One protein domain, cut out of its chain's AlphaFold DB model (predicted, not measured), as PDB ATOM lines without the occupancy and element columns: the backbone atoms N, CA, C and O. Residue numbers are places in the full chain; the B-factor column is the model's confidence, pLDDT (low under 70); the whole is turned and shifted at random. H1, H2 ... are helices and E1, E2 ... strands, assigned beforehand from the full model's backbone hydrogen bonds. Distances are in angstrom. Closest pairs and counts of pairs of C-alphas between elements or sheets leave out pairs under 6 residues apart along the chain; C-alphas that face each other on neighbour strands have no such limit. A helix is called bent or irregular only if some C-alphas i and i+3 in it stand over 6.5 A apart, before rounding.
ATOM      1  N   SER A  21      10.037  18.765 -21.688       76.19
ATOM      2  CA  SER A  21       8.919  18.250 -20.905       76.19
ATOM      3  C   SER A  21       8.087  17.354 -21.801       76.19
ATOM      4  O   SER A  21       7.684  17.768 -22.885       76.19
ATOM      5  N   VAL A  22       7.820  16.127 -21.374       68.69
ATOM      6  CA  VAL A  22       6.970  15.229 -22.154       68.69
ATOM      7  C   VAL A  22       5.533  15.430 -21.724       68.69
ATOM      8  O   VAL A  22       5.170  15.150 -20.582       68.69
ATOM      9  N   THR A  23       4.702  15.884 -22.656       66.25
ATOM     10  CA  THR A  23       3.257  15.850 -22.468       66.25
ATOM     11  C   THR A  23       2.838  14.409 -22.699       66.25
ATOM     12  O   THR A  23       2.677  13.952 -23.832       66.25
ATOM     13  N   SER A  24       2.773  13.637 -21.611       59.66
ATOM     14  CA  SER A  24       2.447  12.221 -21.715       59.66
ATOM     15  C   SER A  24       1.014  12.084 -22.234       59.66
ATOM     16  O   SER A  24       0.083  12.628 -21.631       59.66
ATOM     17  N   PRO A  25       0.787  11.322 -23.307       56.22
ATOM     18  CA  PRO A  25      -0.560  11.135 -23.813       56.22
ATOM     19  C   PRO A  25      -1.403  10.192 -22.933       56.22
ATOM     20  O   PRO A  25      -2.582   9.972 -23.196       56.22
ATOM     21  N   ARG A  26      -0.822   9.700 -21.827       57.62
ATOM     22  CA  ARG A  26      -1.512   8.991 -20.742       57.62
ATOM     23  C   ARG A  26      -2.726   9.771 -20.222       57.62
ATOM     24  O   ARG A  26      -3.720   9.153 -19.854       57.62
ATOM     25  N   SER A  27      -2.671  11.106 -20.273       61.12
ATOM     26  CA  SER A  27      -3.797  11.987 -19.940       61.12
ATOM     27  C   SER A  27      -5.043  11.701 -20.786       61.12
ATOM     28  O   SER A  27      -6.149  11.674 -20.254       61.12
ATOM     29  N   ASN A  28      -4.882  11.428 -22.086       66.00
ATOM     30  CA  ASN A  28      -6.019  11.217 -22.987       66.00
ATOM     31  C   ASN A  28      -6.712   9.875 -22.723       66.00
ATOM     32  O   ASN A  28      -7.937   9.807 -22.756       66.00
ATOM     33  N   GLY A  29      -5.943   8.825 -22.410       69.12
ATOM     34  CA  GLY A  29      -6.496   7.529 -22.005       69.12
ATOM     35  C   GLY A  29      -7.291   7.630 -20.700       69.12
ATOM     36  O   GLY A  29      -8.425   7.170 -20.634       69.12
ATOM     37  N   CYS A  30      -6.751   8.314 -19.685       77.31
ATOM     38  CA  CYS A  30      -7.485   8.557 -18.440       77.31
ATOM     39  C   CYS A  30      -8.761   9.380 -18.665       77.31
ATOM     40  O   CYS A  30      -9.800   9.046 -18.104       77.31
ATOM     41  N   MET A  31      -8.715  10.417 -19.505       80.00
ATOM     42  CA  MET A  31      -9.891  11.237 -19.803       80.00
ATOM     43  C   MET A  31     -11.007  10.423 -20.478       80.00
ATOM     44  O   MET A  31     -12.155  10.495 -20.049       80.00
ATOM     45  N   LEU A  32     -10.672   9.595 -21.475       82.31
ATOM     46  CA  LEU A  32     -11.619   8.682 -22.133       82.31
ATOM     47  C   LEU A  32     -12.238   7.675 -21.156       82.31
ATOM     48  O   LEU A  32     -13.433   7.396 -21.238       82.31
ATOM     49  N   PHE A  33     -11.446   7.164 -20.212       85.62
ATOM     50  CA  PHE A  33     -11.933   6.269 -19.165       85.62
ATOM     51  C   PHE A  33     -12.960   6.956 -18.255       85.62
ATOM     52  O   PHE A  33     -14.035   6.408 -18.024       85.62
ATOM     53  N   PHE A  34     -12.665   8.172 -17.778       87.06
ATOM     54  CA  PHE A  34     -13.592   8.935 -16.936       87.06
ATOM     55  C   PHE A  34     -14.890   9.281 -17.663       87.06
ATOM     56  O   PHE A  34     -15.963   9.148 -17.078       87.06
ATOM     57  N   ILE A  35     -14.806   9.670 -18.937       86.56
ATOM     58  CA  ILE A  35     -15.985   9.942 -19.767       86.56
ATOM     59  C   ILE A  35     -16.829   8.670 -19.919       86.56
ATOM     60  O   ILE A  35     -18.038   8.712 -19.693       86.56
ATOM     61  N   GLY A  36     -16.203   7.528 -20.224       85.81
ATOM     62  CA  GLY A  36     -16.895   6.242 -20.336       85.81
ATOM     63  C   GLY A  36     -17.578   5.812 -19.032       85.81
ATOM     64  O   GLY A  36     -18.740   5.407 -19.054       85.81
ATOM     65  N   LEU A  37     -16.907   5.983 -17.887       88.62
ATOM     66  CA  LEU A  37     -17.478   5.710 -16.564       88.62
ATOM     67  C   LEU A  37     -18.669   6.628 -16.248       88.62
ATOM     68  O   LEU A  37     -19.674   6.172 -15.701       88.62
ATOM     69  N   MET A  38     -18.580   7.911 -16.615       88.69
ATOM     70  CA  MET A  38     -19.685   8.858 -16.458       88.69
ATOM     71  C   MET A  38     -20.900   8.416 -17.283       88.69
ATOM     72  O   MET A  38     -22.000   8.319 -16.744       88.69
ATOM     73  N   LEU A  39     -20.698   8.075 -18.561       85.75
ATOM     74  CA  LEU A  39     -21.760   7.593 -19.453       85.75
ATOM     75  C   LEU A  39     -22.435   6.320 -18.933       85.75
ATOM     76  O   LEU A  39     -23.657   6.222 -19.005       85.75
ATOM     77  N   LEU A  40     -21.671   5.378 -18.373       87.06
ATOM     78  CA  LEU A  40     -22.226   4.184 -17.727       87.06
ATOM     79  C   LEU A  40     -23.046   4.544 -16.484       87.06
ATOM     80  O   LEU A  40     -24.148   4.031 -16.302       87.06
ATOM     81  N   SER A  41     -22.525   5.456 -15.661       87.06
ATOM     82  CA  SER A  41     -23.184   5.887 -14.426       87.06
ATOM     83  C   SER A  41     -24.521   6.561 -14.721       87.06
ATOM     84  O   SER A  41     -25.522   6.162 -14.144       87.06
ATOM     85  N   PHE A  42     -24.580   7.516 -15.657       86.12
ATOM     86  CA  PHE A  42     -25.838   8.171 -16.049       86.12
ATOM     87  C   PHE A  42     -26.747   7.265 -16.881       86.12
ATOM     88  O   PHE A  42     -27.967   7.298 -16.718       86.12
ATOM     89  N   GLY A  43     -26.162   6.426 -17.735       84.88
ATOM     90  CA  GLY A  43     -26.890   5.463 -18.554       84.88
ATOM     91  C   GLY A  43     -27.649   4.430 -17.724       84.88
ATOM     92  O   GLY A  43     -28.695   3.960 -18.154       84.88
ATOM     93  N   PHE A  44     -27.191   4.122 -16.510       85.94
ATOM     94  CA  PHE A  44     -27.915   3.225 -15.612       85.94
ATOM     95  C   PHE A  44     -29.251   3.812 -15.122       85.94
ATOM     96  O   PHE A  44     -30.222   3.070 -14.981       85.94
ATOM     97  N   TRP A  45     -29.321   5.132 -14.911       87.31
ATOM     98  CA  TRP A  45     -30.509   5.819 -14.382       87.31
ATOM     99  C   TRP A  45     -31.575   6.124 -15.439       87.31
ATOM    100  O   TRP A  45     -32.733   6.334 -15.085       87.31
ATOM    101  N   ILE A  46     -31.207   6.163 -16.725       85.25
ATOM    102  CA  ILE A  46     -32.128   6.492 -17.820       85.25
ATOM    103  C   ILE A  46     -32.593   5.188 -18.492       85.25
ATOM    104  O   ILE A  46     -31.832   4.593 -19.260       85.25
ATOM    105  N   PRO A  47     -33.834   4.722 -18.260       81.62
ATOM    106  CA  PRO A  47     -34.336   3.517 -18.913       81.62
ATOM    107  C   PRO A  47     -34.426   3.705 -20.436       81.62
ATOM    108  O   PRO A  47     -34.617   4.813 -20.938       81.62
ATOM    109  N   ILE A  48     -34.296   2.601 -21.181       84.12
ATOM    110  CA  ILE A  48     -34.313   2.535 -22.655       84.12
ATOM    111  C   ILE A  48     -33.098   3.226 -23.298       84.12
ATOM    112  O   ILE A  48     -32.226   2.534 -23.814       84.12
ATOM    113  N   ILE A  49     -32.982   4.556 -23.243       83.38
ATOM    114  CA  ILE A  49     -31.889   5.310 -23.896       83.38
ATOM    115  C   ILE A  49     -30.549   5.045 -23.209       83.38
ATOM    116  O   ILE A  49     -29.531   4.821 -23.869       83.38
ATOM    117  N   GLY A  50     -30.537   5.039 -21.878       82.12
ATOM    118  CA  GLY A  50     -29.318   4.798 -21.126       82.12
ATOM    119  C   GLY A  50     -28.777   3.384 -21.343       82.12
ATOM    120  O   GLY A  50     -27.582   3.214 -21.558       82.12
ATOM    121  N   TRP A  51     -29.654   2.381 -21.412       84.62
ATOM    122  CA  TRP A  51     -29.256   0.977 -21.556       84.62
ATOM    123  C   TRP A  51     -28.913   0.567 -22.992       84.62
ATOM    124  O   TRP A  51     -27.938  -0.151 -23.188       84.62
ATOM    125  N   LEU A  52     -29.675   1.014 -23.998       88.31
ATOM    126  CA  LEU A  52     -29.424   0.652 -25.404       88.31
ATOM    127  C   LEU A  52     -28.341   1.502 -26.066       88.31
ATOM    128  O   LEU A  52     -27.725   1.041 -27.023       88.31
ATOM    129  N   ILE A  53     -28.121   2.735 -25.598       86.25
ATOM    130  CA  ILE A  53     -27.203   3.676 -26.251       86.25
ATOM    131  C   ILE A  53     -26.051   4.033 -25.316       86.25
ATOM    132  O   ILE A  53     -24.903   3.752 -25.649       86.25
ATOM    133  N   MET A  54     -26.318   4.611 -24.140       84.94
ATOM    134  CA  MET A  54     -25.240   5.160 -23.302       84.94
ATOM    135  C   MET A  54     -24.321   4.091 -22.700       84.94
ATOM    136  O   MET A  54     -23.107   4.289 -22.685       84.94
ATOM    137  N   ILE A  55     -24.864   2.959 -22.243       87.00
ATOM    138  CA  ILE A  55     -24.077   1.866 -21.655       87.00
ATOM    139  C   ILE A  55     -23.155   1.207 -22.698       87.00
ATOM    140  O   ILE A  55     -21.951   1.121 -22.440       87.00
ATOM    141  N   PRO A  56     -23.637   0.808 -23.893       88.44
ATOM    142  CA  PRO A  56     -22.773   0.298 -24.956       88.44
ATOM    143  C   PRO A  56     -21.703   1.307 -25.373       88.44
ATOM    144  O   PRO A  56     -20.534   0.943 -25.502       88.44
ATOM    145  N   LEU A  57     -22.069   2.585 -25.522       88.75
ATOM    146  CA  LEU A  57     -21.120   3.633 -25.906       88.75
ATOM    147  C   LEU A  57     -20.044   3.849 -24.831       88.75
ATOM    148  O   LEU A  57     -18.858   3.937 -25.151       88.75
ATOM    149  N   GLY A  58     -20.442   3.888 -23.556       87.00
ATOM    150  CA  GLY A  58     -19.536   4.018 -22.415       87.00
ATOM    151  C   GLY A  58     -18.589   2.825 -22.279       87.00
ATOM    152  O   GLY A  58     -17.388   3.013 -22.075       87.00
ATOM    153  N   GLY A  59     -19.094   1.605 -22.494       86.81
ATOM    154  CA  GLY A  59     -18.286   0.383 -22.526       86.81
ATOM    155  C   GLY A  59     -17.251   0.385 -23.656       86.81
ATOM    156  O   GLY A  59     -16.078   0.083 -23.422       86.81
ATOM    157  N   ILE A  60     -17.646   0.804 -24.864       89.25
ATOM    158  CA  ILE A  60     -16.727   0.953 -26.005       89.25
ATOM    159  C   ILE A  60     -15.671   2.024 -25.708       89.25
ATOM    160  O   ILE A  60     -14.486   1.793 -25.950       89.25
ATOM    161  N   MET A  61     -16.055   3.173 -25.145       85.69
ATOM    162  CA  MET A  61     -15.105   4.228 -24.771       85.69
ATOM    163  C   MET A  61     -14.099   3.767 -23.712       85.69
ATOM    164  O   MET A  61     -12.908   4.060 -23.841       85.69
ATOM    165  N   MET A  62     -14.531   3.001 -22.707       84.62
ATOM    166  CA  MET A  62     -13.619   2.402 -21.727       84.62
ATOM    167  C   MET A  62     -12.668   1.390 -22.371       84.62
ATOM    168  O   MET A  62     -11.471   1.431 -22.088       84.62
ATOM    169  N   LEU A  63     -13.144   0.532 -23.276       86.50
ATOM    170  CA  LEU A  63     -12.267  -0.381 -24.018       86.50
ATOM    171  C   LEU A  63     -11.233   0.395 -24.838       86.50
ATOM    172  O   LEU A  63     -10.032   0.141 -24.735       86.50
ATOM    173  N   LEU A  64     -11.673   1.406 -25.590       83.88
ATOM    174  CA  LEU A  64     -10.785   2.266 -26.369       83.88
ATOM    175  C   LEU A  64      -9.774   2.999 -25.481       83.88
ATOM    176  O   LEU A  64      -8.615   3.120 -25.871       83.88
ATOM    177  N   SER A  65     -10.150   3.412 -24.269       83.38
ATOM    178  CA  SER A  65      -9.230   4.048 -23.315       83.38
ATOM    179  C   SER A  65      -8.020   3.170 -22.966       83.38
ATOM    180  O   SER A  65      -6.938   3.694 -22.699       83.38
ATOM    181  N   PHE A  66      -8.176   1.843 -23.036       79.25
ATOM    182  CA  PHE A  66      -7.109   0.875 -22.794       79.25
ATOM    183  C   PHE A  66      -6.229   0.655 -24.037       79.25
ATOM    184  O   PHE A  66      -5.009   0.526 -23.924       79.25
ATOM    185  N   PHE A  67      -6.820   0.672 -25.237       80.62
ATOM    186  CA  PHE A  67      -6.102   0.441 -26.499       80.62
ATOM    187  C   PHE A  67      -5.430   1.695 -27.084       80.62
ATOM    188  O   PHE A  67      -4.348   1.598 -27.665       80.62
ATOM    189  N   VAL A  68      -6.010   2.883 -26.906       75.88
ATOM    190  CA  VAL A  68      -5.455   4.169 -27.374       75.88
ATOM    191  C   VAL A  68      -4.012   4.414 -26.894       75.88
ATOM    192  O   VAL A  68      -3.158   4.694 -27.740       75.88
ATOM    193  N   PRO A  69      -3.666   4.259 -25.598       69.75
ATOM    194  CA  PRO A  69      -2.288   4.441 -25.144       69.75
ATOM    195  C   PRO A  69      -1.325   3.358 -25.666       69.75
ATOM    196  O   PRO A  69      -0.115   3.594 -25.721       69.75
ATOM    197  N   LEU A  70      -1.826   2.187 -26.084       69.88
ATOM    198  CA  LEU A  70      -1.012   1.142 -26.718       69.88
ATOM    199  C   LEU A  70      -0.700   1.460 -28.187       69.88
ATOM    200  O   LEU A  70       0.395   1.147 -28.661       69.88
ATOM    201  N   LEU A  71      -1.625   2.118 -28.891       68.81
ATOM    202  CA  LEU A  71      -1.489   2.492 -30.303       68.81
ATOM    203  C   LEU A  71      -0.647   3.759 -30.523       68.81
ATOM    204  O   LEU A  71      -0.218   4.029 -31.648       68.81
ATOM    205  N   GLN A  72      -0.359   4.528 -29.471       68.12
ATOM    206  CA  GLN A  72       0.443   5.744 -29.585       68.12
ATOM    207  C   GLN A  72       1.928   5.450 -29.822       68.12
ATOM    208  O   GLN A  72       2.677   5.009 -28.944       68.12
ATOM    209  N   LYS A  73       2.356   5.734 -31.056       65.38
ATOM    210  CA  LYS A  73       3.743   5.598 -31.523       65.38
ATOM    211  C   LYS A  73       4.611   6.825 -31.203       65.38
ATOM    212  O   LYS A  73       5.830   6.674 -31.073       65.38
ATOM    213  N   ASN A  74       3.991   7.991 -31.011       71.94
ATOM    214  CA  ASN A  74       4.657   9.279 -30.810       71.94
ATOM    215  C   ASN A  74       4.296   9.889 -29.448       71.94
ATOM    216  O   ASN A  74       3.170   9.744 -28.970       71.94
ATOM    217  N   TYR A  75       5.254  10.588 -28.844       73.00
ATOM    218  CA  TYR A  75       5.072  11.419 -27.659       73.00
ATOM    219  C   TYR A  75       5.200  12.881 -28.062       73.00
ATOM    220  O   TYR A  75       6.153  13.255 -28.747       73.00
ATOM    221  N   SER A  76       4.257  13.706 -27.611       75.06
ATOM    222  CA  SER A  76       4.375  15.152 -27.749       75.06
ATOM    223  C   SER A  76       5.320  15.675 -26.678       75.06
ATOM    224  O   SER A  76       5.153  15.408 -25.483       75.06
ATOM    225  N   VAL A  77       6.341  16.397 -27.112       77.75
ATOM    226  CA  VAL A  77       7.378  16.935 -26.246       77.75
ATOM    227  C   VAL A  77       7.443  18.437 -26.428       77.75
ATOM    228  O   VAL A  77       7.432  18.956 -27.539       77.75
ATOM    229  N   THR A  78       7.486  19.141 -25.308       80.19
ATOM    230  CA  THR A  78       7.514  20.595 -25.239       80.19
ATOM    231  C   THR A  78       8.874  21.023 -24.718       80.19
ATOM    232  O   THR A  78       9.310  20.581 -23.653       80.19
ATOM    233  N   CYS A  79       9.580  21.866 -25.461       80.06
ATOM    234  CA  CYS A  79      10.836  22.427 -24.983       80.06
ATOM    235  C   CYS A  79      10.568  23.435 -23.859       80.06
ATOM    236  O   CYS A  79       9.862  24.409 -24.076       80.06
ATOM    237  N   LYS A  80      11.178  23.272 -22.681       81.44
ATOM    238  CA  LYS A  80      11.008  24.220 -21.564       81.44
ATOM    239  C   LYS A  80      11.714  25.566 -21.778       81.44
ATOM    240  O   LYS A  80      11.476  26.488 -21.014       81.44
ATOM    241  N   ALA A  81      12.611  25.670 -22.761       80.00
ATOM    242  CA  ALA A  81      13.361  26.899 -23.027       80.00
ATOM    243  C   ALA A  81      12.655  27.842 -24.013       80.00
ATOM    244  O   ALA A  81      12.798  29.051 -23.895       80.00
ATOM    245  N   CYS A  82      11.908  27.304 -24.982       79.94
ATOM    246  CA  CYS A  82      11.236  28.104 -26.015       79.94
ATOM    247  C   CYS A  82       9.773  27.706 -26.255       79.94
ATOM    248  O   CYS A  82       9.204  28.091 -27.273       79.94
ATOM    249  N   ASP A  83       9.211  26.864 -25.386       81.62
ATOM    250  CA  ASP A  83       7.828  26.358 -25.401       81.62
ATOM    251  C   ASP A  83       7.364  25.693 -26.712       81.62
ATOM    252  O   ASP A  83       6.182  25.445 -26.949       81.62
ATOM    253  N   ASN A  84       8.309  25.356 -27.594       79.69
ATOM    254  CA  ASN A  84       7.990  24.727 -28.865       79.69
ATOM    255  C   ASN A  84       7.640  23.253 -28.673       79.69
ATOM    256  O   ASN A  84       8.378  22.499 -28.029       79.69
ATOM    257  N   LYS A  85       6.522  22.851 -29.283       79.75
ATOM    258  CA  LYS A  85       6.001  21.484 -29.263       79.75
ATOM    259  C   LYS A  85       6.470  20.734 -30.502       79.75
ATOM    260  O   LYS A  85       6.304  21.214 -31.620       79.75
ATOM    261  N   PHE A  86       7.039  19.555 -30.308       80.06
ATOM    262  CA  PHE A  86       7.437  18.660 -31.388       80.06
ATOM    263  C   PHE A  86       7.218  17.205 -30.979       80.06
ATOM    264  O   PHE A  86       7.197  16.863 -29.797       80.06
ATOM    265  N   GLU A  87       7.026  16.336 -31.965       78.56
ATOM    266  CA  GLU A  87       6.807  14.915 -31.721       78.56
ATOM    267  C   GLU A  87       8.125  14.143 -31.740       78.56
ATOM    268  O   GLU A  87       8.967  14.328 -32.620       78.56
ATOM    269  N   VAL A  88       8.283  13.235 -30.781       79.31
ATOM    270  CA  VAL A  88       9.370  12.251 -30.762       79.31
ATOM    271  C   VAL A  88       8.805  10.848 -30.678       79.31
ATOM    272  O   VAL A  88       7.811  10.576 -30.004       79.31
ATOM    273  N   SER A  89       9.472   9.923 -31.359       80.25
ATOM    274  CA  SER A  89       9.066   8.522 -31.350       80.25
ATOM    275  C   SER A  89       9.220   7.898 -29.959       80.25
ATOM    276  O   SER A  89      10.142   8.220 -29.200       80.25
ATOM    277  N   LYS A  90       8.378   6.904 -29.652       73.38
ATOM    278  CA  LYS A  90       8.485   6.083 -28.432       73.38
ATOM    279  C   LYS A  90       9.890   5.509 -28.223       73.38
ATOM    280  O   LYS A  90      10.363   5.465 -27.093       73.38
ATOM    281  N   LYS A  91      10.577   5.117 -29.303       76.12
ATOM    282  CA  LYS A  91      11.950   4.586 -29.250       76.12
ATOM    283  C   LYS A  91      12.967   5.649 -28.819       76.12
ATOM    284  O   LYS A  91      13.810   5.356 -27.977       76.12
ATOM    285  N   GLN A  92      12.888   6.867 -29.363       75.12
ATOM    286  CA  GLN A  92      13.775   7.973 -28.973       75.12
ATOM    287  C   GLN A  92      13.538   8.397 -27.524       75.12
ATOM    288  O   GLN A  92      14.497   8.565 -26.778       75.12
ATOM    289  N   TYR A  93      12.275   8.478 -27.096       75.69
ATOM    290  CA  TYR A  93      11.949   8.796 -25.707       75.69
ATOM    291  C   TYR A  93      12.417   7.712 -24.722       75.69
ATOM    292  O   TYR A  93      12.947   8.019 -23.658       75.69
ATOM    293  N   GLN A  94      12.294   6.431 -25.082       75.06
ATOM    294  CA  GLN A  94      12.823   5.341 -24.257       75.06
ATOM    295  C   GLN A  94      14.349   5.378 -24.134       75.06
ATOM    296  O   GLN A  94      14.862   5.086 -23.057       75.06
ATOM    297  N   LYS A  95      15.072   5.737 -25.203       75.50
ATOM    298  CA  LYS A  95      16.522   5.964 -25.124       75.50
ATOM    299  C   LYS A  95      16.845   7.137 -24.196       75.50
ATOM    300  O   LYS A  95      17.683   6.981 -23.321       75.50
ATOM    301  N   TYR A  96      16.108   8.244 -24.319       74.12
ATOM    302  CA  TYR A  96      16.253   9.421 -23.455       74.12
ATOM    303  C   TYR A  96      16.101   9.050 -21.974       74.12
ATOM    304  O   TYR A  96      17.007   9.302 -21.193       74.12
ATOM    305  N   ILE A  97      15.028   8.349 -21.589       72.12
ATOM    306  CA  ILE A  97      14.836   7.919 -20.190       72.12
ATOM    307  C   ILE A  97      15.936   6.956 -19.718       72.12
ATOM    308  O   ILE A  97      16.349   7.033 -18.565       72.12
ATOM    309  N   LYS A  98      16.385   6.026 -20.571       75.19
ATOM    310  CA  LYS A  98      17.407   5.034 -20.197       75.19
ATOM    311  C   LYS A  98      18.778   5.648 -19.942       75.19
ATOM    312  O   LYS A  98      19.518   5.083 -19.155       75.19
ATOM    313  N   GLU A  99      19.116   6.730 -20.630       71.19
ATOM    314  CA  GLU A  99      20.439   7.348 -20.519       71.19
ATOM    315  C   GLU A  99      20.524   8.428 -19.434       71.19
ATOM    316  O   GLU A  99      21.625   8.728 -18.990       71.19
ATOM    317  N   ILE A 100      19.387   8.996 -19.008       66.12
ATOM    318  CA  ILE A 100      19.314   9.992 -17.915       66.12
ATOM    319  C   ILE A 100      19.237   9.319 -16.538       66.12
ATOM    320  O   ILE A 100      19.413   9.981 -15.518       66.12
ATOM    321  N   LYS A 101      18.925   8.020 -16.507       51.34
ATOM    322  CA  LYS A 101      18.874   7.207 -15.292       51.34
ATOM    323  C   LYS A 101      20.246   6.618 -14.988       51.34
ATOM    324  O   LYS A 101      20.575   6.567 -13.785       51.34
TER     325      LYS A 101
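Overview. This is residues 21 to 101 of the 101 residues of the protein "Predicted protein" of Enterococcus faecium 1,231,408 (UniProt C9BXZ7). A long helical hairpin, H1 and H2 side by side, makes most of the length, and at its open end, where H1 begins and H2 ends, sits a small head. The head is a three-stranded sheet, E1, E2 and E3, whose longer strands E2 and E3 run crosswise to the hairpin; H3 begins at the end of E3, and residues 94 to 101 stick out from the head. The printed part has 81 residues, with the order E1, H1, H2, E2, E3, H3 along it; the sheet's order is E1, E2, E3, antiparallel throughout, and the class is mixed, helices and strands. The whole is only just extended, close to loose, with a radius of gyration of the C-alphas of 17.6 A and spans of 54 by 23 by 19 A.

Arrangement. E1, residues 21 to 23, is an edge strand and the antiparallel neighbour of E2, residues 74 to 79, at 138 degrees, with N 21 and O 78 2.8 A apart and N 23 and O 76 2.9 A apart, within hydrogen-bond range. H1, residues 26 to 45, touches H2, residues 49 to 71, at a shallow tilt of 14 degrees, opposite ways, as a hairpin; their closest C-alphas, of Gly 43 and Gly 50, are 3.6 A apart. H2 has a kink of 29 degrees near residue 65, and it is irregular, but only just: C-alphas 52 and 55 are 6.6 A apart. Neither H1 nor H2 is on the sheet. E2 forms a hairpin with the other edge strand, E3, residues 85 to 89, antiparallel at 141 degrees; N 75 and O 88 are 2.8 A apart, within hydrogen-bond range. H3, residues 90 to 100, only grazes the sheet with its residues 90 to 93; the closest C-alphas of E2 and H3, of Asn 74 and Lys 90, are 5.5 A apart. H3 is apart from H1 and from H2. Every O i to N i+4 pair is within hydrogen-bond range in H3, against 15 of 16 in H1 and 15 of 19 in H2.

Along the chain. E1 begins at C-alpha 21, (8.919, 18.250, -20.905), and measures 6.3 A from first to last C-alpha. H1 measures 29.9 A and ends at C-alpha 45, (-30.509, 5.819, -14.382). H2 measures 31.2 A, E2 15.7 A and E3 13.5 A. H3 measures 15.6 A and ends at C-alpha 100, (19.314, 9.992, -17.915).

Size, cuts and confidence. The C-alphas farthest apart, of Ile 48 and Glu 99, are 55.0 A apart. The printed part has no cut, and its five links are tight. The mean pLDDT of the printed part is 78.5; residues 22 to 29, 69 to 73 and 100 to 101 are under 70.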